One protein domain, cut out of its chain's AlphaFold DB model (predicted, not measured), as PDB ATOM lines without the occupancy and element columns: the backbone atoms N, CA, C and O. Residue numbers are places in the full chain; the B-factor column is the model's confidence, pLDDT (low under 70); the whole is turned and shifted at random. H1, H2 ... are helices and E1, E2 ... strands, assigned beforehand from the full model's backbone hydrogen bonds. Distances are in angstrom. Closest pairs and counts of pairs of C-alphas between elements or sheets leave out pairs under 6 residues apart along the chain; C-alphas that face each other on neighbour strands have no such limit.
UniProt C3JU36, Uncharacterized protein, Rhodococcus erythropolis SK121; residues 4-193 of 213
ATOM      1  N   LEU A   4       9.521   0.520  -0.283       88.62
ATOM      2  CA  LEU A   4       9.838   1.611   0.638       88.62
ATOM      3  C   LEU A   4       9.663   1.209   2.112       88.62
ATOM      4  O   LEU A   4      10.603   1.359   2.885       88.62
ATOM      5  N   ALA A   5       8.519   0.635   2.514       89.62
ATOM      6  CA  ALA A   5       8.307   0.207   3.904       89.62
ATOM      7  C   ALA A   5       9.364  -0.807   4.370       89.62
ATOM      8  O   ALA A   5       9.866  -0.730   5.494       89.62
ATOM      9  N   THR A   6       9.748  -1.725   3.479       90.88
ATOM     10  CA  THR A   6      10.788  -2.728   3.751       90.88
ATOM     11  C   THR A   6      12.164  -2.083   3.918       90.88
ATOM     12  O   THR A   6      12.902  -2.437   4.839       90.88
ATOM     13  N   ALA A   7      12.519  -1.129   3.055       92.94
ATOM     14  CA  ALA A   7      13.784  -0.405   3.134       92.94
ATOM     15  C   ALA A   7      13.872   0.462   4.399       92.94
ATOM     16  O   ALA A   7      14.893   0.431   5.090       92.94
ATOM     17  N   LEU A   8      12.791   1.167   4.755       93.75
ATOM     18  CA  LEU A   8      12.679   1.901   6.017       93.75
ATOM     19  C   LEU A   8      12.906   0.940   7.195       93.75
ATOM     20  O   LEU A   8      13.799   1.141   8.013       93.75
ATOM     21  N   PHE A   9      12.176  -0.173   7.259       94.25
ATOM     22  CA  PHE A   9      12.330  -1.142   8.346       94.25
ATOM     23  C   PHE A   9      13.767  -1.674   8.490       94.25
ATOM     24  O   PHE A   9      14.318  -1.674   9.593       94.25
ATOM     25  N   LYS A  10      14.404  -2.072   7.380       94.94
ATOM     26  CA  LYS A  10      15.791  -2.562   7.382       94.94
ATOM     27  C   LYS A  10      16.774  -1.504   7.881       94.94
ATOM     28  O   LYS A  10      17.653  -1.825   8.680       94.94
ATOM     29  N   ASN A  11      16.611  -0.253   7.450       95.88
ATOM     30  CA  ASN A  11      17.460   0.846   7.903       95.88
ATOM     31  C   ASN A  11      17.246   1.172   9.386       95.88
ATOM     32  O   ASN A  11      18.230   1.394  10.085       95.88
ATOM     33  N   ALA A  12      16.008   1.117   9.894       95.94
ATOM     34  CA  ALA A  12      15.745   1.259  11.328       95.94
ATOM     35  C   ALA A  12      16.480   0.188  12.130       95.94
ATOM     36  O   ALA A  12      17.227   0.508  13.054       95.94
ATOM     37  N   HIS A  13      16.303  -1.076  11.743       95.12
ATOM     38  CA  HIS A  13      16.938  -2.201  12.415       95.12
ATOM     39  C   HIS A  13      18.465  -2.045  12.457       95.12
ATOM     40  O   HIS A  13      19.057  -2.083  13.536       95.12
ATOM     41  N   ARG A  14      19.081  -1.768  11.300       96.44
ATOM     42  CA  ARG A  14      20.532  -1.586  11.172       96.44
ATOM     43  C   ARG A  14      21.040  -0.377  11.961       96.44
ATOM     44  O   ARG A  14      22.065  -0.478  12.623       96.44
ATOM     45  N   ALA A  15      20.341   0.759  11.917       96.69
ATOM     46  CA  ALA A  15      20.725   1.948  12.678       96.69
ATOM     47  C   ALA A  15      20.699   1.673  14.188       96.69
ATOM     48  O   ALA A  15      21.672   1.970  14.879       96.69
ATOM     49  N   GLY A  16      19.630   1.041  14.681       94.88
ATOM     50  CA  GLY A  16      19.506   0.647  16.083       94.88
ATOM     51  C   GLY A  16      20.620  -0.294  16.540       94.88
ATOM     52  O   GLY A  16      21.196  -0.070  17.603       94.88
ATOM     53  N   GLN A  17      20.948  -1.306  15.729       94.12
ATOM     54  CA  GLN A  17      22.062  -2.226  15.986       94.12
ATOM     55  C   GLN A  17      23.398  -1.494  16.016       94.12
ATOM     56  O   GLN A  17      24.110  -1.595  17.006       94.12
ATOM     57  N   ASN A  18      23.682  -0.664  15.010       95.81
ATOM     58  CA  ASN A  18      24.912   0.121  14.964       95.81
ATOM     59  C   ASN A  18      25.071   1.001  16.209       95.81
ATOM     60  O   ASN A  18      26.182   1.148  16.712       95.81
ATOM     61  N   PHE A  19      23.986   1.600  16.720       94.00
ATOM     62  CA  PHE A  19      24.045   2.361  17.967       94.00
ATOM     63  C   PHE A  19      24.422   1.487  19.160       94.00
ATOM     64  O   PHE A  19      25.306   1.885  19.913       94.00
ATOM     65  N   THR A  20      23.797   0.319  19.308       91.56
ATOM     66  CA  THR A  20      24.122  -0.631  20.379       91.56
ATOM     67  C   THR A  20      25.561  -1.139  20.259       91.56
ATOM     68  O   THR A  20      26.307  -1.072  21.231       91.56
ATOM     69  N   ASP A  21      25.994  -1.562  19.073       93.62
ATOM     70  CA  ASP A  21      27.354  -2.055  18.829       93.62
ATOM     71  C   ASP A  21      28.394  -0.954  19.067       93.62
ATOM     72  O   ASP A  21      29.429  -1.175  19.693       93.62
ATOM     73  N   GLY A  22      28.097   0.272  18.633       93.31
ATOM     74  CA  GLY A  22      28.931   1.435  18.908       93.31
ATOM     75  C   GLY A  22      29.102   1.700  20.404       93.31
ATOM     76  O   GLY A  22      30.210   1.994  20.842       93.31
ATOM     77  N   GLU A  23      28.041   1.561  21.202       89.69
ATOM     78  CA  GLU A  23      28.139   1.667  22.664       89.69
ATOM     79  C   GLU A  23      28.982   0.538  23.264       89.69
ATOM     80  O   GLU A  23      29.873   0.815  24.064       89.69
ATOM     81  N   LEU A  24      28.769  -0.709  22.829       91.44
ATOM     82  CA  LEU A  24      29.532  -1.874  23.294       91.44
ATOM     83  C   LEU A  24      31.034  -1.751  23.003       91.44
ATOM     84  O   LEU A  24      31.860  -2.173  23.812       91.44
ATOM     85  N   HIS A  25      31.392  -1.149  21.869       94.75
ATOM     86  CA  HIS A  25      32.778  -0.983  21.434       94.75
ATOM     87  C   HIS A  25      33.367   0.405  21.726       94.75
ATOM     88  O   HIS A  25      34.494   0.680  21.320       94.75
ATOM     89  N   ASN A  26      32.648   1.287  22.430       92.12
ATOM     90  CA  ASN A  26      33.048   2.682  22.671       92.12
ATOM     91  C   ASN A  26      33.345   3.486  21.382       92.12
ATOM     92  O   ASN A  26      34.163   4.408  21.378       92.12
ATOM     93  N   ILE A  27      32.659   3.169  20.282       94.31
ATOM     94  CA  ILE A  27      32.760   3.865  18.996       94.31
ATOM     95  C   ILE A  27      31.524   4.740  18.799       94.31
ATOM     96  O   ILE A  27      30.398   4.266  18.624       94.31
ATOM     97  N   ARG A  28      31.739   6.056  18.754       90.94
ATOM     98  CA  ARG A  28      30.655   7.025  18.583       90.94
ATOM     99  C   ARG A  28      29.948   6.846  17.238       90.94
ATOM    100  O   ARG A  28      30.506   7.118  16.182       90.94
ATOM    101  N   GLN A  29      28.657   6.541  17.303       94.88
ATOM    102  CA  GLN A  29      27.740   6.622  16.167       94.88
ATOM    103  C   GLN A  29      26.943   7.932  16.221       94.88
ATOM    104  O   GLN A  29      26.053   8.097  17.066       94.88
ATOM    105  N   GLY A  30      27.302   8.883  15.356       93.75
ATOM    106  CA  GLY A  30      26.671  10.203  15.260       93.75
ATOM    107  C   GLY A  30      25.357  10.218  14.473       93.75
ATOM    108  O   GLY A  30      25.039   9.270  13.758       93.75
ATOM    109  N   GLU A  31      24.611  11.315  14.613       94.56
ATOM    110  CA  GLU A  31      23.372  11.588  13.870       94.56
ATOM    111  C   GLU A  31      23.654  11.753  12.369       94.56
ATOM    112  O   GLU A  31      23.159  10.950  11.586       94.56
ATOM    113  N   GLU A  32      24.554  12.679  12.003       94.94
ATOM    114  CA  GLU A  32      25.001  12.963  10.623       94.94
ATOM    115  C   GLU A  32      25.420  11.680   9.883       94.94
ATOM    116  O   GLU A  32      24.761  11.271   8.931       94.94
ATOM    117  N   GLY A  33      26.413  10.945  10.399       95.94
ATOM    118  CA  GLY A  33      26.876   9.708   9.756       95.94
ATOM    119  C   GLY A  33      25.833   8.582   9.709       95.94
ATOM    120  O   GLY A  33      25.891   7.701   8.849       95.94
ATOM    121  N   THR A  34      24.852   8.564  10.616       97.00
ATOM    122  CA  THR A  34      23.732   7.612  10.514       97.00
ATOM    123  C   THR A  34      22.791   8.005   9.386       97.00
ATOM    124  O   THR A  34      22.459   7.149   8.568       97.00
ATOM    125  N   THR A  35      22.437   9.287   9.297       97.00
ATOM    126  CA  THR A  35      21.646   9.838   8.194       97.00
ATOM    127  C   THR A  35      22.323   9.574   6.848       97.00
ATOM    128  O   THR A  35      21.690   9.016   5.960       97.00
ATOM    129  N   GLU A  36      23.618   9.854   6.702       96.50
ATOM    130  CA  GLU A  36      24.361   9.619   5.453       96.50
ATOM    131  C   GLU A  36      24.298   8.155   4.990       96.50
ATOM    132  O   GLU A  36      24.033   7.881   3.818       96.50
ATOM    133  N   ARG A  37      24.476   7.196   5.910       96.94
ATOM    134  CA  ARG A  37      24.379   5.759   5.597       96.94
ATOM    135  C   ARG A  37      22.978   5.354   5.152       96.94
ATOM    136  O   ARG A  37      22.852   4.566   4.218       96.94
ATOM    137  N   ILE A  38      21.950   5.891   5.806       96.94
ATOM    138  CA  ILE A  38      20.547   5.656   5.449       96.94
ATOM    139  C   ILE A  38      20.256   6.200   4.048       96.94
ATOM    140  O   ILE A  38      19.706   5.488   3.213       96.94
ATOM    141  N   LEU A  39      20.652   7.445   3.767       96.31
ATOM    142  CA  LEU A  39      20.413   8.072   2.466       96.31
ATOM    143  C   LEU A  39      21.161   7.348   1.342       96.31
ATOM    144  O   LEU A  39      20.602   7.168   0.262       96.31
ATOM    145  N   LEU A  40      22.384   6.875   1.602       95.94
ATOM    146  CA  LEU A  40      23.131   6.051   0.654       95.94
ATOM    147  C   LEU A  40      22.433   4.712   0.376       95.94
ATOM    148  O   LEU A  40      22.396   4.274  -0.772       95.94
ATOM    149  N   ASP A  41      21.895   4.052   1.405       96.00
ATOM    150  CA  ASP A  41      21.148   2.801   1.246       96.00
ATOM    151  C   ASP A  41      19.868   3.026   0.429       96.00
ATOM    152  O   ASP A  41      19.605   2.274  -0.509       96.00
ATOM    153  N   PHE A  42      19.127   4.107   0.689       94.75
ATOM    154  CA  PHE A  42      17.963   4.482  -0.115       94.75
ATOM    155  C   PHE A  42      18.312   4.773  -1.567       94.75
ATOM    156  O   PHE A  42      17.705   4.174  -2.449       94.75
ATOM    157  N   ALA A  43      19.329   5.592  -1.830       92.75
ATOM    158  CA  ALA A  43      19.755   5.893  -3.195       92.75
ATOM    159  C   ALA A  43      20.159   4.629  -3.981       92.75
ATOM    160  O   ALA A  43      19.989   4.572  -5.195       92.75
ATOM    161  N   LYS A  44      20.677   3.601  -3.295       92.56
ATOM    162  CA  LYS A  44      21.043   2.312  -3.904       92.56
ATOM    163  C   LYS A  44      19.861   1.371  -4.120       92.56
ATOM    164  O   LYS A  44      19.916   0.539  -5.019       92.56
ATOM    165  N   THR A  45      18.850   1.425  -3.256       91.75
ATOM    166  CA  THR A  45      17.815   0.378  -3.162       91.75
ATOM    167  C   THR A  45      16.423   0.833  -3.581       91.75
ATOM    168  O   THR A  45      15.553  -0.015  -3.775       91.75
ATOM    169  N   LEU A  46      16.203   2.140  -3.724       90.62
ATOM    170  CA  LEU A  46      14.917   2.759  -4.037       90.62
ATOM    171  C   LEU A  46      15.096   3.794  -5.161       90.62
ATOM    172  O   LEU A  46      15.185   4.986  -4.874       90.62
ATOM    173  N   PRO A  47      15.149   3.371  -6.437       83.06
ATOM    174  CA  PRO A  47      15.363   4.291  -7.557       83.06
ATOM    175  C   PRO A  47      14.255   5.348  -7.693       83.06
ATOM    176  O   PRO A  47      14.533   6.463  -8.123       83.06
ATOM    177  N   ASP A  48      13.032   5.030  -7.260       84.31
ATOM    178  CA  ASP A  48      11.879   5.943  -7.315       84.31
ATOM    179  C   ASP A  48      11.820   6.923  -6.126       84.31
ATOM    180  O   ASP A  48      10.949   7.797  -6.068       84.31
ATOM    181  N   LEU A  49      12.730   6.787  -5.152       89.62
ATOM    182  CA  LEU A  49      12.860   7.707  -4.028       89.62
ATOM    183  C   LEU A  49      14.001   8.684  -4.306       89.62
ATOM    184  O   LEU A  49      15.180   8.358  -4.148       89.62
ATOM    185  N   HIS A  50      13.656   9.930  -4.619       91.94
ATOM    186  CA  HIS A  50      14.663  10.980  -4.692       91.94
ATOM    187  C   HIS A  50      15.028  11.438  -3.283       91.94
ATOM    188  O   HIS A  50      14.183  11.936  -2.535       91.94
ATOM    189  N   VAL A  51      16.306  11.299  -2.938       93.75
ATOM    190  CA  VAL A  51      16.870  11.747  -1.664       93.75
ATOM    191  C   VAL A  51      17.792  12.942  -1.889       93.75
ATOM    192  O   VAL A  51      18.612  12.942  -2.804       93.75
ATOM    193  N   GLY A  52      17.670  13.971  -1.052       94.56
ATOM    194  CA  GLY A  52      18.571  15.123  -1.069       94.56
ATOM    195  C   GLY A  52      19.024  15.479   0.337       94.56
ATOM    196  O   GLY A  52      18.211  15.949   1.129       94.56
ATOM    197  N   ALA A  53      20.302  15.264   0.645       96.25
ATOM    198  CA  ALA A  53      20.900  15.744   1.888       96.25
ATOM    199  C   ALA A  53      21.070  17.267   1.833       96.25
ATOM    200  O   ALA A  53      21.462  17.812   0.797       96.25
ATOM    201  N   PHE A  54      20.789  17.947   2.939       96.00
ATOM    202  CA  PHE A  54      21.122  19.354   3.086       96.00
ATOM    203  C   PHE A  54      22.574  19.498   3.538       96.00
ATOM    204  O   PHE A  54      23.069  18.760   4.388       96.00
ATOM    205  N   THR A  55      23.271  20.483   2.984       94.62
ATOM    206  CA  THR A  55      24.565  20.905   3.525       94.62
ATOM    207  C   THR A  55      24.375  21.554   4.897       94.62
ATOM    208  O   THR A  55      23.320  22.109   5.184       94.62
ATOM    209  N   ARG A  56      25.425  21.627   5.723       91.38
ATOM    210  CA  ARG A  56      25.362  22.317   7.034       91.38
ATOM    211  C   ARG A  56      24.859  23.762   6.952       91.38
ATOM    212  O   ARG A  56      24.184  24.259   7.856       91.38
ATOM    213  N   ARG A  57      25.193  24.458   5.858       93.94
ATOM    214  CA  ARG A  57      24.711  25.820   5.595       93.94
ATOM    215  C   ARG A  57      23.206  25.835   5.344       93.94
ATOM    216  O   ARG A  57      22.523  26.747   5.805       93.94
ATOM    217  N   GLU A  58      22.702  24.860   4.601       95.56
ATOM    218  CA  GLU A  58      21.276  24.714   4.333       95.56
ATOM    219  C   GLU A  58      20.513  24.219   5.558       95.56
ATOM    220  O   GLU A  58      19.466  24.781   5.850       95.56
ATOM    221  N   GLU A  59      21.051  23.277   6.333       93.44
ATOM    222  CA  GLU A  59      20.464  22.834   7.603       93.44
ATOM    223  C   GLU A  59      20.307  24.023   8.565       93.44
ATOM    224  O   GLU A  59      19.236  24.247   9.123       93.44
ATOM    225  N   SER A  60      21.327  24.881   8.675       93.56
ATOM    226  CA  SER A  60      21.242  26.114   9.474       93.56
ATOM    227  C   SER A  60      20.189  27.104   8.949       93.56
ATOM    228  O   SER A  60      19.712  27.972   9.679       93.56
ATOM    229  N   ARG A  61      19.829  27.019   7.667       95.56
ATOM    230  CA  ARG A  61      18.848  27.908   7.038       95.56
ATOM    231  C   ARG A  61      17.427  27.348   7.088       95.56
ATOM    232  O   ARG A  61      16.486  28.125   7.211       95.56
ATOM    233  N   TYR A  62      17.278  26.037   6.947       96.69
ATOM    234  CA  TYR A  62      15.999  25.362   6.719       96.69
ATOM    235  C   TYR A  62      15.600  24.428   7.859       96.69
ATOM    236  O   TYR A  62      14.471  23.963   7.875       96.69
ATOM    237  N   GLY A  63      16.496  24.152   8.805       96.25
ATOM    238  CA  GLY A  63      16.238  23.291   9.957       96.25
ATOM    239  C   GLY A  63      15.995  21.821   9.621       96.25
ATOM    240  O   GLY A  63      15.371  21.137  10.424       96.25
ATOM    241  N   ALA A  64      16.441  21.371   8.445       97.31
ATOM    242  CA  ALA A  64      16.268  20.013   7.945       97.31
ATOM    243  C   ALA A  64      17.622  19.394   7.581       97.31
ATOM    244  O   ALA A  64      18.460  20.066   6.979       97.31
ATOM    245  N   ASP A  65      17.779  18.104   7.868       97.50
ATOM    246  CA  ASP A  65      18.963  17.314   7.525       97.50
ATOM    247  C   ASP A  65      18.861  16.762   6.095       97.50
ATOM    248  O   ASP A  65      19.850  16.694   5.364       97.50
ATOM    249  N   TRP A  66      17.656  16.381   5.655       97.62
ATOM    250  CA  TRP A  66      17.415  15.960   4.275       97.62
ATOM    251  C   TRP A  66      15.967  16.174   3.834       97.62
ATOM    252  O   TRP A  66      15.095  16.602   4.594       97.62
ATOM    253  N   LYS A  67      15.713  15.846   2.572       96.94
ATOM    254  CA  LYS A  67      14.392  15.829   1.951       96.94
ATOM    255  C   LYS A  67      14.193  14.593   1.083       96.94
ATOM    256  O   LYS A  67      15.156  14.045   0.539       96.94
ATOM    257  N   TRP A  68      12.939  14.170   0.976       94.06
ATOM    258  CA  TRP A  68      12.487  13.096   0.098       94.06
ATOM    259  C   TRP A  68      11.438  13.607  -0.871       94.06
ATOM    260  O   TRP A  68      10.565  14.386  -0.485       94.06
ATOM    261  N   TRP A  69      11.471  13.082  -2.090       91.75
ATOM    262  CA  TRP A  69      10.341  13.143  -3.004       91.75
ATOM    263  C   TRP A  69       9.970  11.740  -3.432       91.75
ATOM    264  O   TRP A  69      10.816  10.971  -3.891       91.75
ATOM    265  N   ILE A  70       8.693  11.427  -3.256       86.88
ATOM    266  CA  ILE A  70       8.098  10.151  -3.634       86.88
ATOM    267  C   ILE A  70       7.072  10.449  -4.721       86.88
ATOM    268  O   ILE A  70       6.185  11.276  -4.507       86.88
ATOM    269  N   SER A  71       7.198   9.801  -5.872       79.75
ATOM    270  CA  SER A  71       6.167   9.819  -6.908       79.75
ATOM    271  C   SER A  71       5.294   8.574  -6.768       79.75
ATOM    272  O   SER A  71       5.769   7.503  -6.394       79.75
ATOM    273  N   ASP A  72       4.009   8.713  -7.071       72.62
ATOM    274  CA  ASP A  72       3.084   7.592  -7.255       72.62
ATOM    275  C   ASP A  72       3.095   7.061  -8.706       72.62
ATOM    276  O   ASP A  72       2.189   6.334  -9.112       72.62
ATOM    277  N   GLY A  73       4.099   7.440  -9.504       69.12
ATOM    278  CA  GLY A  73       4.175   7.173 -10.941       69.12
ATOM    279  C   GLY A  73       3.413   8.193 -11.793       69.12
ATOM    280  O   GLY A  73       3.510   8.158 -13.019       69.12
ATOM    281  N   SER A  74       2.682   9.126 -11.174       68.31
ATOM    282  CA  SER A  74       2.158  10.311 -11.848       68.31
ATOM    283  C   SER A  74       3.154  11.477 -11.772       68.31
ATOM    284  O   SER A  74       4.128  11.453 -11.022       68.31
ATOM    285  N   ASN A  75       2.878  12.567 -12.496       71.25
ATOM    286  CA  ASN A  75       3.641  13.821 -12.382       71.25
ATOM    287  C   ASN A  75       3.448  14.541 -11.024       71.25
ATOM    288  O   ASN A  75       3.798  15.717 -10.892       71.25
ATOM    289  N   LYS A  76       2.869  13.875 -10.016       72.50
ATOM    290  CA  LYS A  76       2.718  14.381  -8.653       72.50
ATOM    291  C   LYS A  76       3.803  13.801  -7.757       72.50
ATOM    292  O   LYS A  76       4.151  12.628  -7.837       72.50
ATOM    293  N   TRP A  77       4.300  14.652  -6.869       82.12
ATOM    294  CA  TRP A  77       5.366  14.317  -5.940       82.12
ATOM    295  C   TRP A  77       4.935  14.653  -4.521       82.12
ATOM    296  O   TRP A  77       4.519  15.776  -4.236       82.12
ATOM    297  N   PHE A  78       5.071  13.685  -3.625       86.75
ATOM    298  CA  PHE A  78       4.952  13.899  -2.195       86.75
ATOM    299  C   PHE A  78       6.312  14.319  -1.639       86.75
ATOM    300  O   PHE A  78       7.273  13.550  -1.694       86.75
ATOM    301  N   HIS A  79       6.395  15.551  -1.137       93.12
ATOM    302  CA  HIS A  79       7.633  16.156  -0.651       93.12
ATOM    303  C   HIS A  79       7.679  16.136   0.880       93.12
ATOM    304  O   HIS A  79       6.788  16.658   1.554       93.12
ATOM    305  N   LEU A  80       8.747  15.559   1.425       95.12
ATOM    306  CA  LEU A  80       9.043  15.525   2.852       95.12
ATOM    307  C   LEU A  80      10.355  16.243   3.136       95.12
ATOM    308  O   LEU A  80      11.335  16.043   2.425       95.12
ATOM    309  N   VAL A  81      10.390  17.007   4.221       97.94
ATOM    310  CA  VAL A  81      11.606  17.598   4.789       97.94
ATOM    311  C   VAL A  81      11.776  17.062   6.199       97.94
ATOM    312  O   VAL A  81      10.820  17.009   6.976       97.94
ATOM    313  N   ILE A  82      12.968  16.565   6.508       98.06
ATOM    314  CA  ILE A  82      13.156  15.703   7.668       98.06
ATOM    315  C   ILE A  82      14.379  16.155   8.455       98.06
ATOM    316  O   ILE A  82      15.448  16.391   7.892       98.06
ATOM    317  N   GLN A  83      14.205  16.254   9.770       97.81
ATOM    318  CA  GLN A  83      15.284  16.462  10.726       97.81
ATOM    319  C   GLN A  83      15.465  15.194  11.564       97.81
ATOM    320  O   GLN A  83      14.523  14.703  12.184       97.81
ATOM    321  N   ALA A  84      16.673  14.656  11.625       97.44
ATOM    322  CA  ALA A  84      17.021  13.607  12.562       97.44
ATOM    323  C   ALA A  84      17.200  14.168  13.974       97.44
ATOM    324  O   ALA A  84      17.672  15.290  14.173       97.44
ATOM    325  N   LYS A  85      16.827  13.358  14.970       97.12
ATOM    326  CA  LYS A  85      17.232  13.526  16.367       97.12
ATOM    327  C   LYS A  85      17.541  12.187  17.009       97.12
ATOM    328  O   LYS A  85      16.667  11.337  17.159       97.12
ATOM    329  N   LYS A  86      18.779  12.007  17.459       95.94
ATOM    330  CA  LYS A  86      19.184  10.831  18.232       95.94
ATOM    331  C   LYS A  86      18.745  10.941  19.688       95.94
ATOM    332  O   LYS A  86      18.950  11.971  20.334       95.94
ATOM    333  N   LEU A  87      18.178   9.854  20.212       94.19
ATOM    334  CA  LEU A  87      17.858   9.726  21.629       94.19
ATOM    335  C   LEU A  87      19.135   9.885  22.463       94.19
ATOM    336  O   LEU A  87      20.117   9.168  22.273       94.19
ATOM    337  N   GLN A  88      19.111  10.820  23.409       90.75
ATOM    338  CA  GLN A  88      20.158  10.993  24.404       90.75
ATOM    339  C   GLN A  88      19.758  10.240  25.664       90.75
ATOM    340  O   GLN A  88      18.844  10.647  26.383       90.75
ATOM    341  N   THR A  89      20.436   9.131  25.932       79.06
ATOM    342  CA  THR A  89      20.235   8.348  27.150       79.06
ATOM    343  C   THR A  89      21.321   8.672  28.171       79.06
ATOM    344  O   THR A  89      22.504   8.473  27.879       79.06
ATOM    345  N   PRO A  90      20.967   9.103  29.391       56.75
ATOM    346  CA  PRO A  90      21.905   9.123  30.502       56.75
ATOM    347  C   PRO A  90      22.093   7.683  31.010       56.75
ATOM    348  O   PRO A  90      21.556   7.326  32.047       56.75
ATOM    349  N   LYS A  91      22.835   6.854  30.254       51.06
ATOM    350  CA  LYS A  91      23.060   5.404  30.469       51.06
ATOM    351  C   LYS A  91      21.789   4.547  30.322       51.06
ATOM    352  O   LYS A  91      20.785   4.857  30.939       51.06
ATOM    353  N   ALA A  92      21.856   3.500  29.488       44.47
ATOM    354  CA  ALA A  92      20.984   2.316  29.293       44.47
ATOM    355  C   ALA A  92      19.557   2.225  29.923       44.47
ATOM    356  O   ALA A  92      19.078   1.128  30.202       44.47
ATOM    357  N   HIS A  93      18.837   3.328  30.124       51.38
ATOM    358  CA  HIS A  93      17.528   3.372  30.771       51.38
ATOM    359  C   HIS A  93      16.530   4.203  29.962       51.38
ATOM    360  O   HIS A  93      16.883   5.147  29.253       51.38
ATOM    361  N   ALA A  94      15.249   3.870  30.127       53.00
ATOM    362  CA  ALA A  94      14.098   4.437  29.417       53.00
ATOM    363  C   ALA A  94      13.838   5.944  29.666       53.00
ATOM    364  O   ALA A  94      12.893   6.501  29.114       53.00
ATOM    365  N   ALA A  95      14.676   6.618  30.459       69.81
ATOM    366  CA  ALA A  95      14.588   8.044  30.787       69.81
ATOM    367  C   ALA A  95      15.332   8.957  29.785       69.81
ATOM    368  O   ALA A  95      15.738  10.068  30.127       69.81
ATOM    369  N   GLY A  96      15.559   8.487  28.556       87.56
ATOM    370  CA  GLY A  96      16.215   9.280  27.520       87.56
ATOM    371  C   GLY A  96      15.361  10.453  27.028       87.56
ATOM    372  O   GLY A  96      14.137  10.474  27.192       87.56
ATOM    373  N   LYS A  97      16.012  11.424  26.384       93.19
ATOM    374  CA  LYS A  97      15.359  12.587  25.765       93.19
ATOM    375  C   LYS A  97      15.926  12.904  24.386       93.19
ATOM    376  O   LYS A  97      17.090  12.629  24.110       93.19
ATOM    377  N   TYR A  98      15.121  13.524  23.539       94.94
ATOM    378  CA  TYR A  98      15.547  14.085  22.263       94.94
ATOM    379  C   TYR A  98      15.829  15.570  22.437       94.94
ATOM    380  O   TYR A  98      15.035  16.303  23.036       94.94
ATOM    381  N   LYS A  99      16.966  16.018  21.903       94.06
ATOM    382  CA  LYS A  99      17.376  17.418  21.988       94.06
ATOM    383  C   LYS A  99      16.652  18.257  20.935       94.06
ATOM    384  O   LYS A  99      17.178  18.490  19.849       94.06
ATOM    385  N   ILE A 100      15.440  18.693  21.262       94.62
ATOM    386  CA  ILE A 100      14.622  19.562  20.401       94.62
ATOM    387  C   ILE A 100      14.957  21.034  20.646       94.62
ATOM    388  O   ILE A 100      14.850  21.860  19.734       94.62
ATOM    389  N   LYS A 101      15.438  21.375  21.850       94.00
ATOM    390  CA  LYS A 101      15.817  22.738  22.235       94.00
ATOM    391  C   LYS A 101      17.151  23.154  21.612       94.00
ATOM    392  O   LYS A 101      18.158  23.349  22.294       94.00
ATOM    393  N   HIS A 102      17.172  23.253  20.288       93.06
ATOM    394  CA  HIS A 102      18.315  23.696  19.508       93.06
ATOM    395  C   HIS A 102      17.989  24.987  18.759       93.06
ATOM    396  O   HIS A 102      17.164  24.998  17.848       93.06
ATOM    397  N   THR A 103      18.659  26.068  19.149       94.38
ATOM    398  CA  THR A 103      18.609  27.354  18.453       94.38
ATOM    399  C   THR A 103      19.756  27.442  17.462       94.38
ATOM    400  O   THR A 103      20.915  27.213  17.823       94.38
ATOM    401  N   VAL A 104      19.444  27.819  16.227       93.75
ATOM    402  CA  VAL A 104      20.450  28.056  15.199       93.75
ATOM    403  C   VAL A 104      21.015  29.461  15.369       93.75
ATOM    404  O   VAL A 104      20.303  30.459  15.273       93.75
ATOM    405  N   ARG A 105      22.325  29.551  15.614       90.69
ATOM    406  CA  ARG A 105      22.997  30.814  15.957       90.69
ATOM    407  C   ARG A 105      22.839  31.902  14.892       90.69
ATOM    408  O   ARG A 105      22.716  33.066  15.250       90.69
ATOM    409  N   SER A 106      22.853  31.542  13.609       89.12
ATOM    410  CA  SER A 106      22.787  32.508  12.504       89.12
ATOM    411  C   SER A 106      21.429  33.192  12.361       89.12
ATOM    412  O   SER A 106      21.361  34.258  11.762       89.12
ATOM    413  N   THR A 107      20.356  32.590  12.878       90.06
ATOM    414  CA  THR A 107      18.991  33.127  12.767       90.06
ATOM    415  C   THR A 107      18.398  33.509  14.119       90.06
ATOM    416  O   THR A 107      17.430  34.259  14.168       90.06
ATOM    417  N   GLY A 108      18.933  32.973  15.221       92.25
ATOM    418  CA  GLY A 108      18.325  33.077  16.548       92.25
ATOM    419  C   GLY A 108      17.038  32.255  16.701       92.25
ATOM    420  O   GLY A 108      16.449  32.251  17.779       92.25
ATOM    421  N   MET A 109      16.611  31.536  15.658       94.50
ATOM    422  CA  MET A 109      15.394  30.724  15.656       94.50
ATOM    423  C   MET A 109      15.677  29.291  16.096       94.50
ATOM    424  O   MET A 109      16.781  28.766  15.917       94.50
ATOM    425  N   GLN A 110      14.664  28.630  16.650       95.62
ATOM    426  CA  GLN A 110      14.746  27.204  16.928       95.62
ATOM    427  C   GLN A 110      14.737  26.402  15.622       95.62
ATOM    428  O   GLN A 110      14.029  26.745  14.678       95.62
ATOM    429  N   GLN A 111      15.494  25.306  15.569       96.44
ATOM    430  CA  GLN A 111      15.602  24.463  14.375       96.44
ATOM    431  C   GLN A 111      14.237  23.935  13.906       96.44
ATOM    432  O   GLN A 111      13.973  23.924  12.709       96.44
ATOM    433  N   ILE A 112      13.344  23.580  14.837       96.56
ATOM    434  CA  ILE A 112      11.979  23.145  14.510       96.56
ATOM    435  C   ILE A 112      11.149  24.239  13.824       96.56
ATOM    436  O   ILE A 112      10.356  23.945  12.934       96.56
ATOM    437  N   ASP A 113      11.353  25.502  14.204       96.88
ATOM    438  CA  ASP A 113      10.634  26.633  13.615       96.88
ATOM    439  C   ASP A 113      11.106  26.887  12.184       96.88
ATOM    440  O   ASP A 113      10.301  27.174  11.300       96.88
ATOM    441  N   LEU A 114      12.409  26.723  11.933       97.62
ATOM    442  CA  LEU A 114      12.972  26.782  10.583       97.62
ATOM    443  C   LEU A 114      12.442  25.641   9.706       97.62
ATOM    444  O   LEU A 114      12.060  25.894   8.563       97.62
ATOM    445  N   LEU A 115      12.365  24.426  10.259       97.94
ATOM    446  CA  LEU A 115      11.829  23.247   9.580       97.94
ATOM    447  C   LEU A 115      10.371  23.453   9.155       97.94
ATOM    448  O   LEU A 115      10.030  23.231   7.994       97.94
ATOM    449  N   ASP A 116       9.514  23.898  10.077       97.00
ATOM    450  CA  ASP A 116       8.097  24.156   9.802       97.00
ATOM    451  C   ASP A 116       7.910  25.295   8.791       97.00
ATOM    452  O   ASP A 116       7.146  25.160   7.832       97.00
ATOM    453  N   LEU A 117       8.670  26.386   8.934       96.88
ATOM    454  CA  LEU A 117       8.641  27.499   7.987       96.88
ATOM    455  C   LEU A 117       9.039  27.049   6.574       96.88
ATOM    456  O   LEU A 117       8.375  27.407   5.596       96.88
ATOM    457  N   TYR A 118      10.112  26.263   6.455       97.25
ATOM    458  CA  TYR A 118      10.570  25.745   5.172       97.25
ATOM    459  C   TYR A 118       9.552  24.785   4.553       97.25
ATOM    460  O   TYR A 118       9.257  24.898   3.360       97.25
ATOM    461  N   ALA A 119       8.970  23.891   5.356       97.25
ATOM    462  CA  ALA A 119       7.952  22.951   4.910       97.25
ATOM    463  C   ALA A 119       6.731  23.678   4.333       97.25
ATOM    464  O   ALA A 119       6.384  23.467   3.171       97.25
ATOM    465  N   ARG A 120       6.168  24.645   5.072       96.06
ATOM    466  CA  ARG A 120       5.036  25.464   4.604       96.06
ATOM    467  C   ARG A 120       5.358  26.213   3.317       96.06
ATOM    468  O   ARG A 120       4.552  26.218   2.391       96.06
ATOM    469  N   LYS A 121       6.541  26.830   3.239       96.25
ATOM    470  CA  LYS A 121       6.955  27.608   2.064       96.25
ATOM    471  C   LYS A 121       7.161  26.741   0.820       96.25
ATOM    472  O   LYS A 121       6.940  27.214  -0.289       96.25
ATOM    473  N   SER A 122       7.621  25.505   0.996       93.75
ATOM    474  CA  SER A 122       7.921  24.580  -0.103       93.75
ATOM    475  C   SER A 122       6.783  23.608  -0.424       93.75
ATOM    476  O   SER A 122       6.949  22.764  -1.303       93.75
ATOM    477  N   GLY A 123       5.648  23.704   0.281       93.44
ATOM    478  CA  GLY A 123       4.545  22.747   0.168       93.44
ATOM    479  C   GLY A 123       4.913  21.335   0.639       93.44
ATOM    480  O   GLY A 123       4.275  20.373   0.224       93.44
ATOM    481  N   ALA A 124       5.959  21.199   1.457       95.50
ATOM    482  CA  ALA A 124       6.405  19.926   2.003       95.50
ATOM    483  C   ALA A 124       5.702  19.603   3.324       95.50
ATOM    484  O   ALA A 124       5.248  20.489   4.050       95.50
ATOM    485  N   HIS A 125       5.721  18.327   3.690       95.38
ATOM    486  CA  HIS A 125       5.455  17.889   5.054       95.38
ATOM    487  C   HIS A 125       6.764  17.821   5.851       95.38
ATOM    488  O   HIS A 125       7.781  17.353   5.342       95.38
ATOM    489  N   SER A 126       6.743  18.267   7.105       97.12
ATOM    490  CA  SER A 126       7.903  18.242   8.001       97.12
ATOM    491  C   SER A 126       7.814  17.112   9.019       97.12
ATOM    492  O   SER A 126       6.816  16.976   9.731       97.12
ATOM    493  N   LEU A 127       8.885  16.329   9.137       97.25
ATOM    494  CA  LEU A 127       8.997  15.252  10.118       97.25
ATOM    495  C   LEU A 127      10.282  15.375  10.938       97.25
ATOM    496  O   LEU A 127      11.321  15.815  10.450       97.25
ATOM    497  N   TYR A 128      10.228  14.871  12.162       97.75
ATOM    498  CA  TYR A 128      11.404  14.369  12.849       97.75
ATOM    499  C   TYR A 128      11.564  12.873  12.603       97.75
ATOM    500  O   TYR A 128      10.599  12.123  12.748       97.75
ATOM    501  N   ALA A 129      12.791  12.446  12.316       97.81
ATOM    502  CA  ALA A 129      13.220  11.058  12.405       97.81
ATOM    503  C   ALA A 129      13.989  10.851  13.716       97.81
ATOM    504  O   ALA A 129      15.091  11.360  13.913       97.81
ATOM    505  N   LEU A 130      13.393  10.118  14.642       97.62
ATOM    506  CA  LEU A 130      13.930   9.875  15.971       97.62
ATOM    507  C   LEU A 130      14.743   8.583  15.965       97.62
ATOM    508  O   LEU A 130      14.200   7.499  15.763       97.62
ATOM    509  N   TYR A 131      16.052   8.702  16.169       97.25
ATOM    510  CA  TYR A 131      16.987   7.582  16.128       97.25
ATOM    511  C   TYR A 131      17.135   6.940  17.505       97.25
ATOM    512  O   TYR A 131      17.533   7.600  18.472       97.25
ATOM    513  N   ASN A 132      16.854   5.638  17.570       94.44
ATOM    514  CA  ASN A 132      16.728   4.878  18.806       94.44
ATOM    515  C   ASN A 132      17.683   3.681  18.810       94.44
ATOM    516  O   ASN A 132      17.904   3.029  17.792       94.44
ATOM    517  N   LEU A 133      18.235   3.371  19.979       91.06
ATOM    518  CA  LEU A 133      19.140   2.237  20.180       91.06
ATOM    519  C   LEU A 133      18.398   0.889  20.152       91.06
ATOM    520  O   LEU A 133      17.200   0.806  20.444       91.06
ATOM    521  N   ALA A 134      19.104  -0.202  19.843       89.50
ATOM    522  CA  ALA A 134      18.584  -1.561  19.987       89.50
ATOM    523  C   ALA A 134      18.630  -2.025  21.460       89.50
ATOM    524  O   ALA A 134      19.460  -2.842  21.843       89.50
ATOM    525  N   ALA A 135      17.736  -1.491  22.300       86.31
ATOM    526  CA  ALA A 135      17.497  -1.941  23.671       86.31
ATOM    527  C   ALA A 135      16.310  -2.919  23.795       86.31
ATOM    528  O   ALA A 135      15.255  -2.737  23.169       86.31
ATOM    529  N   ARG A 136      16.468  -3.947  24.639       84.12
ATOM    530  CA  ARG A 136      15.414  -4.915  24.988       84.12
ATOM    531  C   ARG A 136      14.412  -4.290  25.960       84.12
ATOM    532  O   ARG A 136      14.807  -3.592  26.885       84.12
ATOM    533  N   GLY A 137      13.120  -4.556  25.761       84.00
ATOM    534  CA  GLY A 137      12.051  -4.100  26.664       84.00
ATOM    535  C   GLY A 137      11.748  -2.598  26.612       84.00
ATOM    536  O   GLY A 137      10.848  -2.138  27.308       84.00
ATOM    537  N   VAL A 138      12.460  -1.834  25.779       87.19
ATOM    538  CA  VAL A 138      12.162  -0.422  25.534       87.19
ATOM    539  C   VAL A 138      11.206  -0.315  24.356       87.19
ATOM    540  O   VAL A 138      11.431  -0.926  23.313       87.19
ATOM    541  N   ARG A 139      10.154   0.481  24.538       88.44
ATOM    542  CA  ARG A 139       9.149   0.782  23.523       88.44
ATOM    543  C   ARG A 139       9.307   2.233  23.081       88.44
ATOM    544  O   ARG A 139       9.091   3.133  23.894       88.44
ATOM    545  N   TYR A 140       9.680   2.459  21.819       92.38
ATOM    546  CA  TYR A 140       9.871   3.822  21.294       92.38
ATOM    547  C   TYR A 140       8.626   4.435  20.663       92.38
ATOM    548  O   TYR A 140       8.583   5.637  20.405       92.38
ATOM    549  N   SER A 141       7.614   3.610  20.421       92.75
ATOM    550  CA  SER A 141       6.334   4.012  19.863       92.75
ATOM    551  C   SER A 141       5.212   3.217  20.514       92.75
ATOM    552  O   SER A 141       5.321   1.997  20.670       92.75
ATOM    553  N   ASP A 142       4.116   3.893  20.851       91.50
ATOM    554  CA  ASP A 142       2.889   3.222  21.276       91.50
ATOM    555  C   ASP A 142       2.071   2.650  20.101       91.50
ATOM    556  O   ASP A 142       1.096   1.921  20.314       91.50
ATOM    557  N   HIS A 143       2.518   2.891  18.867       88.38
ATOM    558  CA  HIS A 143       1.951   2.349  17.637       88.38
ATOM    559  C   HIS A 143       2.673   1.066  17.231       88.38
ATOM    560  O   HIS A 143       3.877   0.908  17.431       88.38
ATOM    561  N   THR A 144       1.930   0.137  16.637       78.19
ATOM    562  CA  THR A 144       2.480  -1.140  16.169       78.19
ATOM    563  C   THR A 144       2.467  -1.161  14.647       78.19
ATOM    564  O   THR A 144       1.431  -0.901  14.043       78.19
ATOM    565  N   CYS A 145       3.609  -1.473  14.032       74.56
ATOM    566  CA  CYS A 145       3.707  -1.671  12.585       74.56
ATOM    567  C   CYS A 145       3.551  -3.145  12.217       74.56
ATOM    568  O   CYS A 145       3.946  -4.019  12.992       74.56
ATOM    569  N   CYS A 146       3.107  -3.434  10.990       74.06
ATOM    570  CA  CYS A 146       3.044  -4.813  10.500       74.06
ATOM    571  C   CYS A 146       4.419  -5.498  10.422       74.06
ATOM    572  O   CYS A 146       4.503  -6.719  10.509       74.06
ATOM    573  N   LEU A 147       5.494  -4.711  10.299       78.25
ATOM    574  CA  LEU A 147       6.870  -5.202  10.207       78.25
ATOM    575  C   LEU A 147       7.495  -5.525  11.578       78.25
ATOM    576  O   LEU A 147       8.641  -5.954  11.649       78.25
ATOM    577  N   GLY A 148       6.738  -5.390  12.671       78.50
ATOM    578  CA  GLY A 148       7.170  -5.787  14.008       78.50
ATOM    579  C   GLY A 148       7.958  -4.708  14.758       78.50
ATOM    580  O   GLY A 148       8.152  -3.594  14.257       78.50
ATOM    581  N   PRO A 149       8.412  -5.018  15.986       78.75
ATOM    582  CA  PRO A 149       8.944  -4.019  16.904       78.75
ATOM    583  C   PRO A 149      10.216  -3.368  16.376       78.75
ATOM    584  O   PRO A 149      10.397  -2.190  16.600       78.75
ATOM    585  N   SER A 150      11.069  -4.051  15.602       82.81
ATOM    586  CA  SER A 150      12.320  -3.453  15.099       82.81
ATOM    587  C   SER A 150      12.134  -2.219  14.206       82.81
ATOM    588  O   SER A 150      13.090  -1.467  14.020       82.81
ATOM    589  N   GLY A 151      10.926  -1.969  13.691       81.62
ATOM    590  CA  GLY A 151      10.616  -0.726  12.990       81.62
ATOM    591  C   GLY A 151      10.677   0.501  13.903       81.62
ATOM    592  O   GLY A 151      10.827   1.610  13.405       81.62
ATOM    593  N   ASP A 152      10.593   0.320  15.224       88.50
ATOM    594  CA  ASP A 152      10.632   1.384  16.230       88.50
ATOM    595  C   ASP A 152      12.043   1.922  16.519       88.50
ATOM    596  O   ASP A 152      12.208   2.872  17.284       88.50
ATOM    597  N   ARG A 153      13.078   1.354  15.888       93.94
ATOM    598  CA  ARG A 153      14.462   1.829  16.031       93.94
ATOM    599  C   ARG A 153      14.722   3.139  15.293       93.94
ATOM    600  O   ARG A 153      15.637   3.875  15.651       93.94
ATOM    601  N   ILE A 154      13.862   3.467  14.334       96.31
ATOM    602  CA  ILE A 154      13.656   4.839  13.882       96.31
ATOM    603  C   ILE A 154      12.159   5.107  13.920       96.31
ATOM    604  O   ILE A 154      11.382   4.433  13.245       96.31
ATOM    605  N   THR A 155      11.747   6.094  14.705       96.25
ATOM    606  CA  THR A 155      10.355   6.544  14.724       96.25
ATOM    607  C   THR A 155      10.215   7.895  14.038       96.25
ATOM    608  O   THR A 155      11.161   8.672  13.971       96.25
ATOM    609  N   ALA A 156       9.042   8.171  13.486       96.56
ATOM    610  CA  ALA A 156       8.714   9.429  12.844       96.56
ATOM    611  C   ALA A 156       7.635  10.163  13.639       96.56
ATOM    612  O   ALA A 156       6.697   9.546  14.144       96.56
ATOM    613  N   VAL A 157       7.763  11.484  13.726       96.75
ATOM    614  CA  VAL A 157       6.749  12.375  14.303       96.75
ATOM    615  C   VAL A 157       6.652  13.615  13.423       96.75
ATOM    616  O   VAL A 157       7.675  14.158  13.016       96.75
ATOM    617  N   SER A 158       5.442  14.099  13.148       95.94
ATOM    618  CA  SER A 158       5.258  15.368  12.433       95.94
ATOM    619  C   SER A 158       5.768  16.559  13.252       95.94
ATOM    620  O   SER A 158       5.510  16.645  14.454       95.94
ATOM    621  N   ALA A 159       6.451  17.515  12.615       94.75
ATOM    622  CA  ALA A 159       6.896  18.729  13.305       94.75
ATOM    623  C   ALA A 159       5.705  19.554  13.833       94.75
ATOM    624  O   ALA A 159       5.786  20.127  14.917       94.75
ATOM    625  N   ASP A 160       4.564  19.532  13.142       93.62
ATOM    626  CA  ASP A 160       3.325  20.175  13.600       93.62
ATOM    627  C   ASP A 160       2.821  19.587  14.931       93.62
ATOM    628  O   ASP A 160       2.345  20.318  15.800       93.62
ATOM    629  N   VAL A 161       2.995  18.276  15.144       93.19
ATOM    630  CA  VAL A 161       2.665  17.642  16.428       93.19
ATOM    631  C   VAL A 161       3.566  18.179  17.532       93.19
ATOM    632  O   VAL A 161       3.067  18.508  18.606       93.19
ATOM    633  N   PHE A 162       4.865  18.335  17.267       93.06
ATOM    634  CA  PHE A 162       5.774  18.932  18.241       93.06
ATOM    635  C   PHE A 162       5.339  20.351  18.630       93.06
ATOM    636  O   PHE A 162       5.241  20.669  19.814       93.06
ATOM    637  N   LEU A 163       5.021  21.174  17.629       92.94
ATOM    638  CA  LEU A 163       4.611  22.567  17.808       92.94
ATOM    639  C   LEU A 163       3.277  22.718  18.552       92.94
ATOM    640  O   LEU A 163       3.097  23.695  19.275       92.94
ATOM    641  N   LYS A 164       2.348  21.769  18.382       93.75
ATOM    642  CA  LYS A 164       1.021  21.804  19.016       93.75
ATOM    643  C   LYS A 164       0.973  21.151  20.393       93.75
ATOM    644  O   LYS A 164       0.143  21.541  21.208       93.75
ATOM    645  N   ARG A 165       1.772  20.108  20.631       94.50
ATOM    646  CA  ARG A 165       1.639  19.256  21.826       94.50
ATOM    647  C   ARG A 165       2.660  19.546  22.910       94.50
ATOM    648  O   ARG A 165       2.359  19.294  24.073       94.50
ATOM    649  N   PHE A 166       3.831  20.078  22.565       92.81
ATOM    650  CA  PHE A 166       4.887  20.315  23.546       92.81
ATOM    651  C   PHE A 166       4.982  21.803  23.880       92.81
ATOM    652  O   PHE A 166       5.076  22.636  22.974       92.81
ATOM    653  N   PRO A 167       4.942  22.159  25.175       87.19
ATOM    654  CA  PRO A 167       4.929  23.547  25.596       87.19
ATOM    655  C   PRO A 167       6.249  24.239  25.262       87.19
ATOM    656  O   PRO A 167       7.313  23.618  25.169       87.19
ATOM    657  N   ARG A 168       6.168  25.562  25.121       92.19
ATOM    658  CA  ARG A 168       7.340  26.414  24.959       92.19
ATOM    659  C   ARG A 168       7.721  27.052  26.284       92.19
ATOM    660  O   ARG A 168       6.928  27.795  26.856       92.19
ATOM    661  N   THR A 169       8.965  26.869  26.707       88.69
ATOM    662  CA  THR A 169       9.547  27.620  27.823       88.69
ATOM    663  C   THR A 169      10.419  28.733  27.271       88.69
ATOM    664  O   THR A 169      11.375  28.479  26.537       88.69
ATOM    665  N   LYS A 170      10.107  29.985  27.631       88.75
ATOM    666  CA  LYS A 170      10.780  31.184  27.089       88.75
ATOM    667  C   LYS A 170      10.762  31.225  25.549       88.75
ATOM    668  O   LYS A 170      11.758  31.560  24.920       88.75
ATOM    669  N   GLY A 171       9.636  30.830  24.950       87.94
ATOM    670  CA  GLY A 171       9.442  30.830  23.495       87.94
ATOM    671  C   GLY A 171      10.085  29.661  22.738       87.94
ATOM    672  O   GLY A 171       9.949  29.599  21.519       87.94
ATOM    673  N   LEU A 172      10.727  28.709  23.421       91.06
ATOM    674  CA  LEU A 172      11.388  27.555  22.799       91.06
ATOM    675  C   LEU A 172      10.708  26.251  23.203       91.06
ATOM    676  O   LEU A 172      10.447  26.048  24.388       91.06
ATOM    677  N   VAL A 173      10.485  25.353  22.245       91.88
ATOM    678  CA  VAL A 173      10.094  23.966  22.535       91.88
ATOM    679  C   VAL A 173      11.230  23.309  23.323       91.88
ATOM    680  O   VAL A 173      12.390  23.368  22.905       91.88
ATOM    681  N   ASP A 174      10.927  22.726  24.477       93.69
ATOM    682  CA  ASP A 174      11.945  22.074  25.303       93.69
ATOM    683  C   ASP A 174      12.393  20.722  24.733       93.69
ATOM    684  O   ASP A 174      11.801  20.175  23.805       93.69
ATOM    685  N   ASP A 175      13.470  20.171  25.298       93.75
ATOM    686  CA  ASP A 175      13.841  18.783  25.037       93.75
ATOM    687  C   ASP A 175      12.703  17.853  25.462       93.75
ATOM    688  O   ASP A 175      12.098  18.030  26.521       93.75
ATOM    689  N   VAL A 176      12.448  16.821  24.661       93.50
ATOM    690  CA  VAL A 176      11.292  15.947  24.858       93.50
ATOM    691  C   VAL A 176      11.753  14.571  25.308       93.50
ATOM    692  O   VAL A 176      12.606  13.954  24.670       93.50
ATOM    693  N   SER A 177      11.203  14.076  26.417       93.56
ATOM    694  CA  SER A 177      11.508  12.731  26.907       93.56
ATOM    695  C   SER A 177      10.912  11.656  25.996       93.56
ATOM    696  O   SER A 177       9.875  11.856  25.361       93.56
ATOM    697  N   LEU A 178      11.535  10.477  25.977       93.12
ATOM    698  CA  LEU A 178      11.008   9.319  25.257       93.12
ATOM    699  C   LEU A 178       9.564   8.994  25.673       93.12
ATOM    700  O   LEU A 178       8.703   8.754  24.829       93.12
ATOM    701  N   ALA A 179       9.293   9.026  26.978       92.19
ATOM    702  CA  ALA A 179       7.974   8.733  27.525       92.19
ATOM    703  C   ALA A 179       6.892   9.708  27.033       92.19
ATOM    704  O   ALA A 179       5.758   9.288  26.834       92.19
ATOM    705  N   ALA A 180       7.237  10.980  26.818       93.25
ATOM    706  CA  ALA A 180       6.285  11.988  26.365       93.25
ATOM    707  C   ALA A 180       6.026  11.929  24.851       93.25
ATOM    708  O   ALA A 180       4.937  12.268  24.403       93.25
ATOM    709  N   ILE A 181       7.009  11.504  24.047       94.12
ATOM    710  CA  ILE A 181       6.870  11.493  22.582       94.12
ATOM    711  C   ILE A 181       6.327  10.178  22.016       94.12
ATOM    712  O   ILE A 181       5.745  10.184  20.932       94.12
ATOM    713  N   ARG A 182       6.493   9.050  22.724       92.62
ATOM    714  CA  ARG A 182       6.172   7.710  22.193       92.62
ATOM    715  C   ARG A 182       4.721   7.540  21.724       92.62
ATOM    716  O   ARG A 182       4.486   6.742  20.822       92.62
ATOM    717  N   GLU A 183       3.763   8.279  22.293       94.19
ATOM    718  CA  GLU A 183       2.350   8.210  21.886       94.19
ATOM    719  C   GLU A 183       2.096   8.840  20.506       94.19
ATOM    720  O   GLU A 183       1.151   8.476  19.806       94.19
ATOM    721  N   TYR A 184       2.969   9.760  20.090       95.25
ATOM    722  CA  TYR A 184       2.898  10.474  18.813       95.25
ATOM    723  C   TYR A 184       3.855   9.914  17.764       95.25
ATOM    724  O   TYR A 184       3.692  10.161  16.571       95.25
ATOM    725  N   ALA A 185       4.884   9.206  18.219       94.69
ATOM    726  CA  ALA A 185       5.884   8.599  17.368       94.69
ATOM    727  C   ALA A 185       5.327   7.328  16.743       94.69
ATOM    728  O   ALA A 185       4.832   6.467  17.462       94.69
ATOM    729  N   ILE A 186       5.453   7.173  15.428       94.50
ATOM    730  CA  ILE A 186       5.160   5.919  14.719       94.50
ATOM    731  C   ILE A 186       6.470   5.276  14.266       94.50
ATOM    732  O   ILE A 186       7.402   6.011  13.949       94.50
ATOM    733  N   PRO A 187       6.599   3.941  14.188       94.81
ATOM    734  CA  PRO A 187       7.711   3.326  13.464       94.81
ATOM    735  C   PRO A 187       7.774   3.929  12.061       94.81
ATOM    736  O   PRO A 187       6.764   3.951  11.360       94.81
ATOM    737  N   TRP A 188       8.925   4.448  11.634       92.12
ATOM    738  CA  TRP A 188       8.987   5.196  10.371       92.12
ATOM    739  C   TRP A 188       8.634   4.327   9.155       92.12
ATOM    740  O   TRP A 188       8.129   4.839   8.165       92.12
ATOM    741  N   SER A 189       8.780   3.000   9.252       91.62
ATOM    742  CA  SER A 189       8.329   2.054   8.230       91.62
ATOM    743  C   SER A 189       6.819   2.102   8.002       91.62
ATOM    744  O   SER A 189       6.365   1.772   6.911       91.62
ATOM    745  N   CYS A 190       6.049   2.550   8.998       91.06
ATOM    746  CA  CYS A 190       4.610   2.744   8.870       91.06
ATOM    747  C   CYS A 190       4.244   3.969   8.022       91.06
ATOM    748  O   CYS A 190       3.104   4.058   7.585       91.06
ATOM    749  N   LEU A 191       5.183   4.883   7.729       88.38
ATOM    750  CA  LEU A 191       4.943   5.984   6.781       88.38
ATOM    751  C   LEU A 191       4.608   5.477   5.371       88.38
ATOM    752  O   LEU A 191       3.989   6.194   4.595       88.38
ATOM    753  N   ALA A 192       5.040   4.258   5.042       86.12
ATOM    754  CA  ALA A 192       4.857   3.638   3.735       86.12
ATOM    755  C   ALA A 192       4.115   2.293   3.811       86.12
ATOM    756  O   ALA A 192       4.102   1.540   2.829       86.12
ATOM    757  N   ASP A 193       3.529   1.964   4.966       76.44
ATOM    758  CA  ASP A 193       2.699   0.771   5.091       76.44
ATOM    759  C   ASP A 193       1.357   1.030   4.399       76.44
ATOM    760  O   ASP A 193       0.569   1.872   4.816       76.44
TER     761      ASP A 193
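Overview. This is residues 4 to 193 of the 213 residues of an uncharacterized protein of Rhodococcus erythropolis SK121 (UniProt C3JU36). What does the model look like? A strongly twisted five-strand sheet makes the core, with the helical hairpin H1 and H2 over one face and H4 and H6 on the other. Short H5 and H8 pack on H1, and H3 packs on H4. What is it built of? The 190 printed residues hold eight named helices and five named strands, in the order H1 H2 E1 H3 E2 E3 H4 E4 H5 E5 H6 H7 H8, class mixed. The sheet's order is E1 E2 E3 E4 E5, mixed. How large is it? It is compact, with a radius of gyration of the C-alphas of 15.9 A and spans of 44 by 42 by 30 A.

Along the chain. What comes first? H1 is residues 4 to 24, 30.2 A long, beginning at C-alpha 4 (9.838, 1.611, 0.638); H2 is 31 to 45, 21.1 A. E1 is 49 to 53, H3 56 to 62, E2 66 to 71 and E3 77 to 88, 33.9 A. What follows? H4 is 111 to 122, E4 125 to 131, H5 149 to 153, E5 154 to 158, H6 159 to 165, H7 178 to 181 and H8 188 to 192, ending at C-alpha 192 (4.857, 3.638, 3.735).

Arrangement. How do the strands pair? E1 and E2 are antiparallel, with N 52 and O 67 3.0 A apart, as is the hairpin E2 and E3, with N 68 and O 80 at 2.9 A. E3 and E4 are parallel, with N 83 and O 127 at 3.0 A; E4 and E5 are antiparallel, with N 130 and O 155 at 2.7 A. What is on the sheet? There are three layers, H2 on one face and H4 on the other, at heights over the sheet of 8.3 A and 9.0 A. E3, H4 and E4 form a strand-helix-strand unit, two parallel neighbour strands with a helix between, its crossover right-handed. H7 only grazes the sheet. Which helices touch? The hub H1 touches H2, H5 and H8, the closest C-alphas being Asn 11 and Ile 38, 6.2 A, Ala 12 and Arg 153, 4.9 A, and Ala 5 and Ser 189, 4.7 A. H4 touches H3, with C-alphas 114 and 62 closest at 5.1 A, and, with residues 112 to 116 alone, H6, with C-alphas 116 and 159 closest at 6.6 A. Are the helix backbones complete? Every O i to N i+4 pair is within hydrogen-bond range in H1, H2, H3, H4 and H6; H5 and H8 each have 0 of 1, but 2 of 2 O i to N i+3 pairs, and H7 is too short for an i+4 pair.

Size, cuts and confidence. How far does it reach? The two C-alphas farthest apart, Asn 75 and Lys 91, are 47.8 A apart. Which links are long? Those from E3 to H4, E4 to H5 and H6 to H7 are long; the printed part has no cut. Where is confidence low? Residues 73 to 74 and 90 to 95 are under 70.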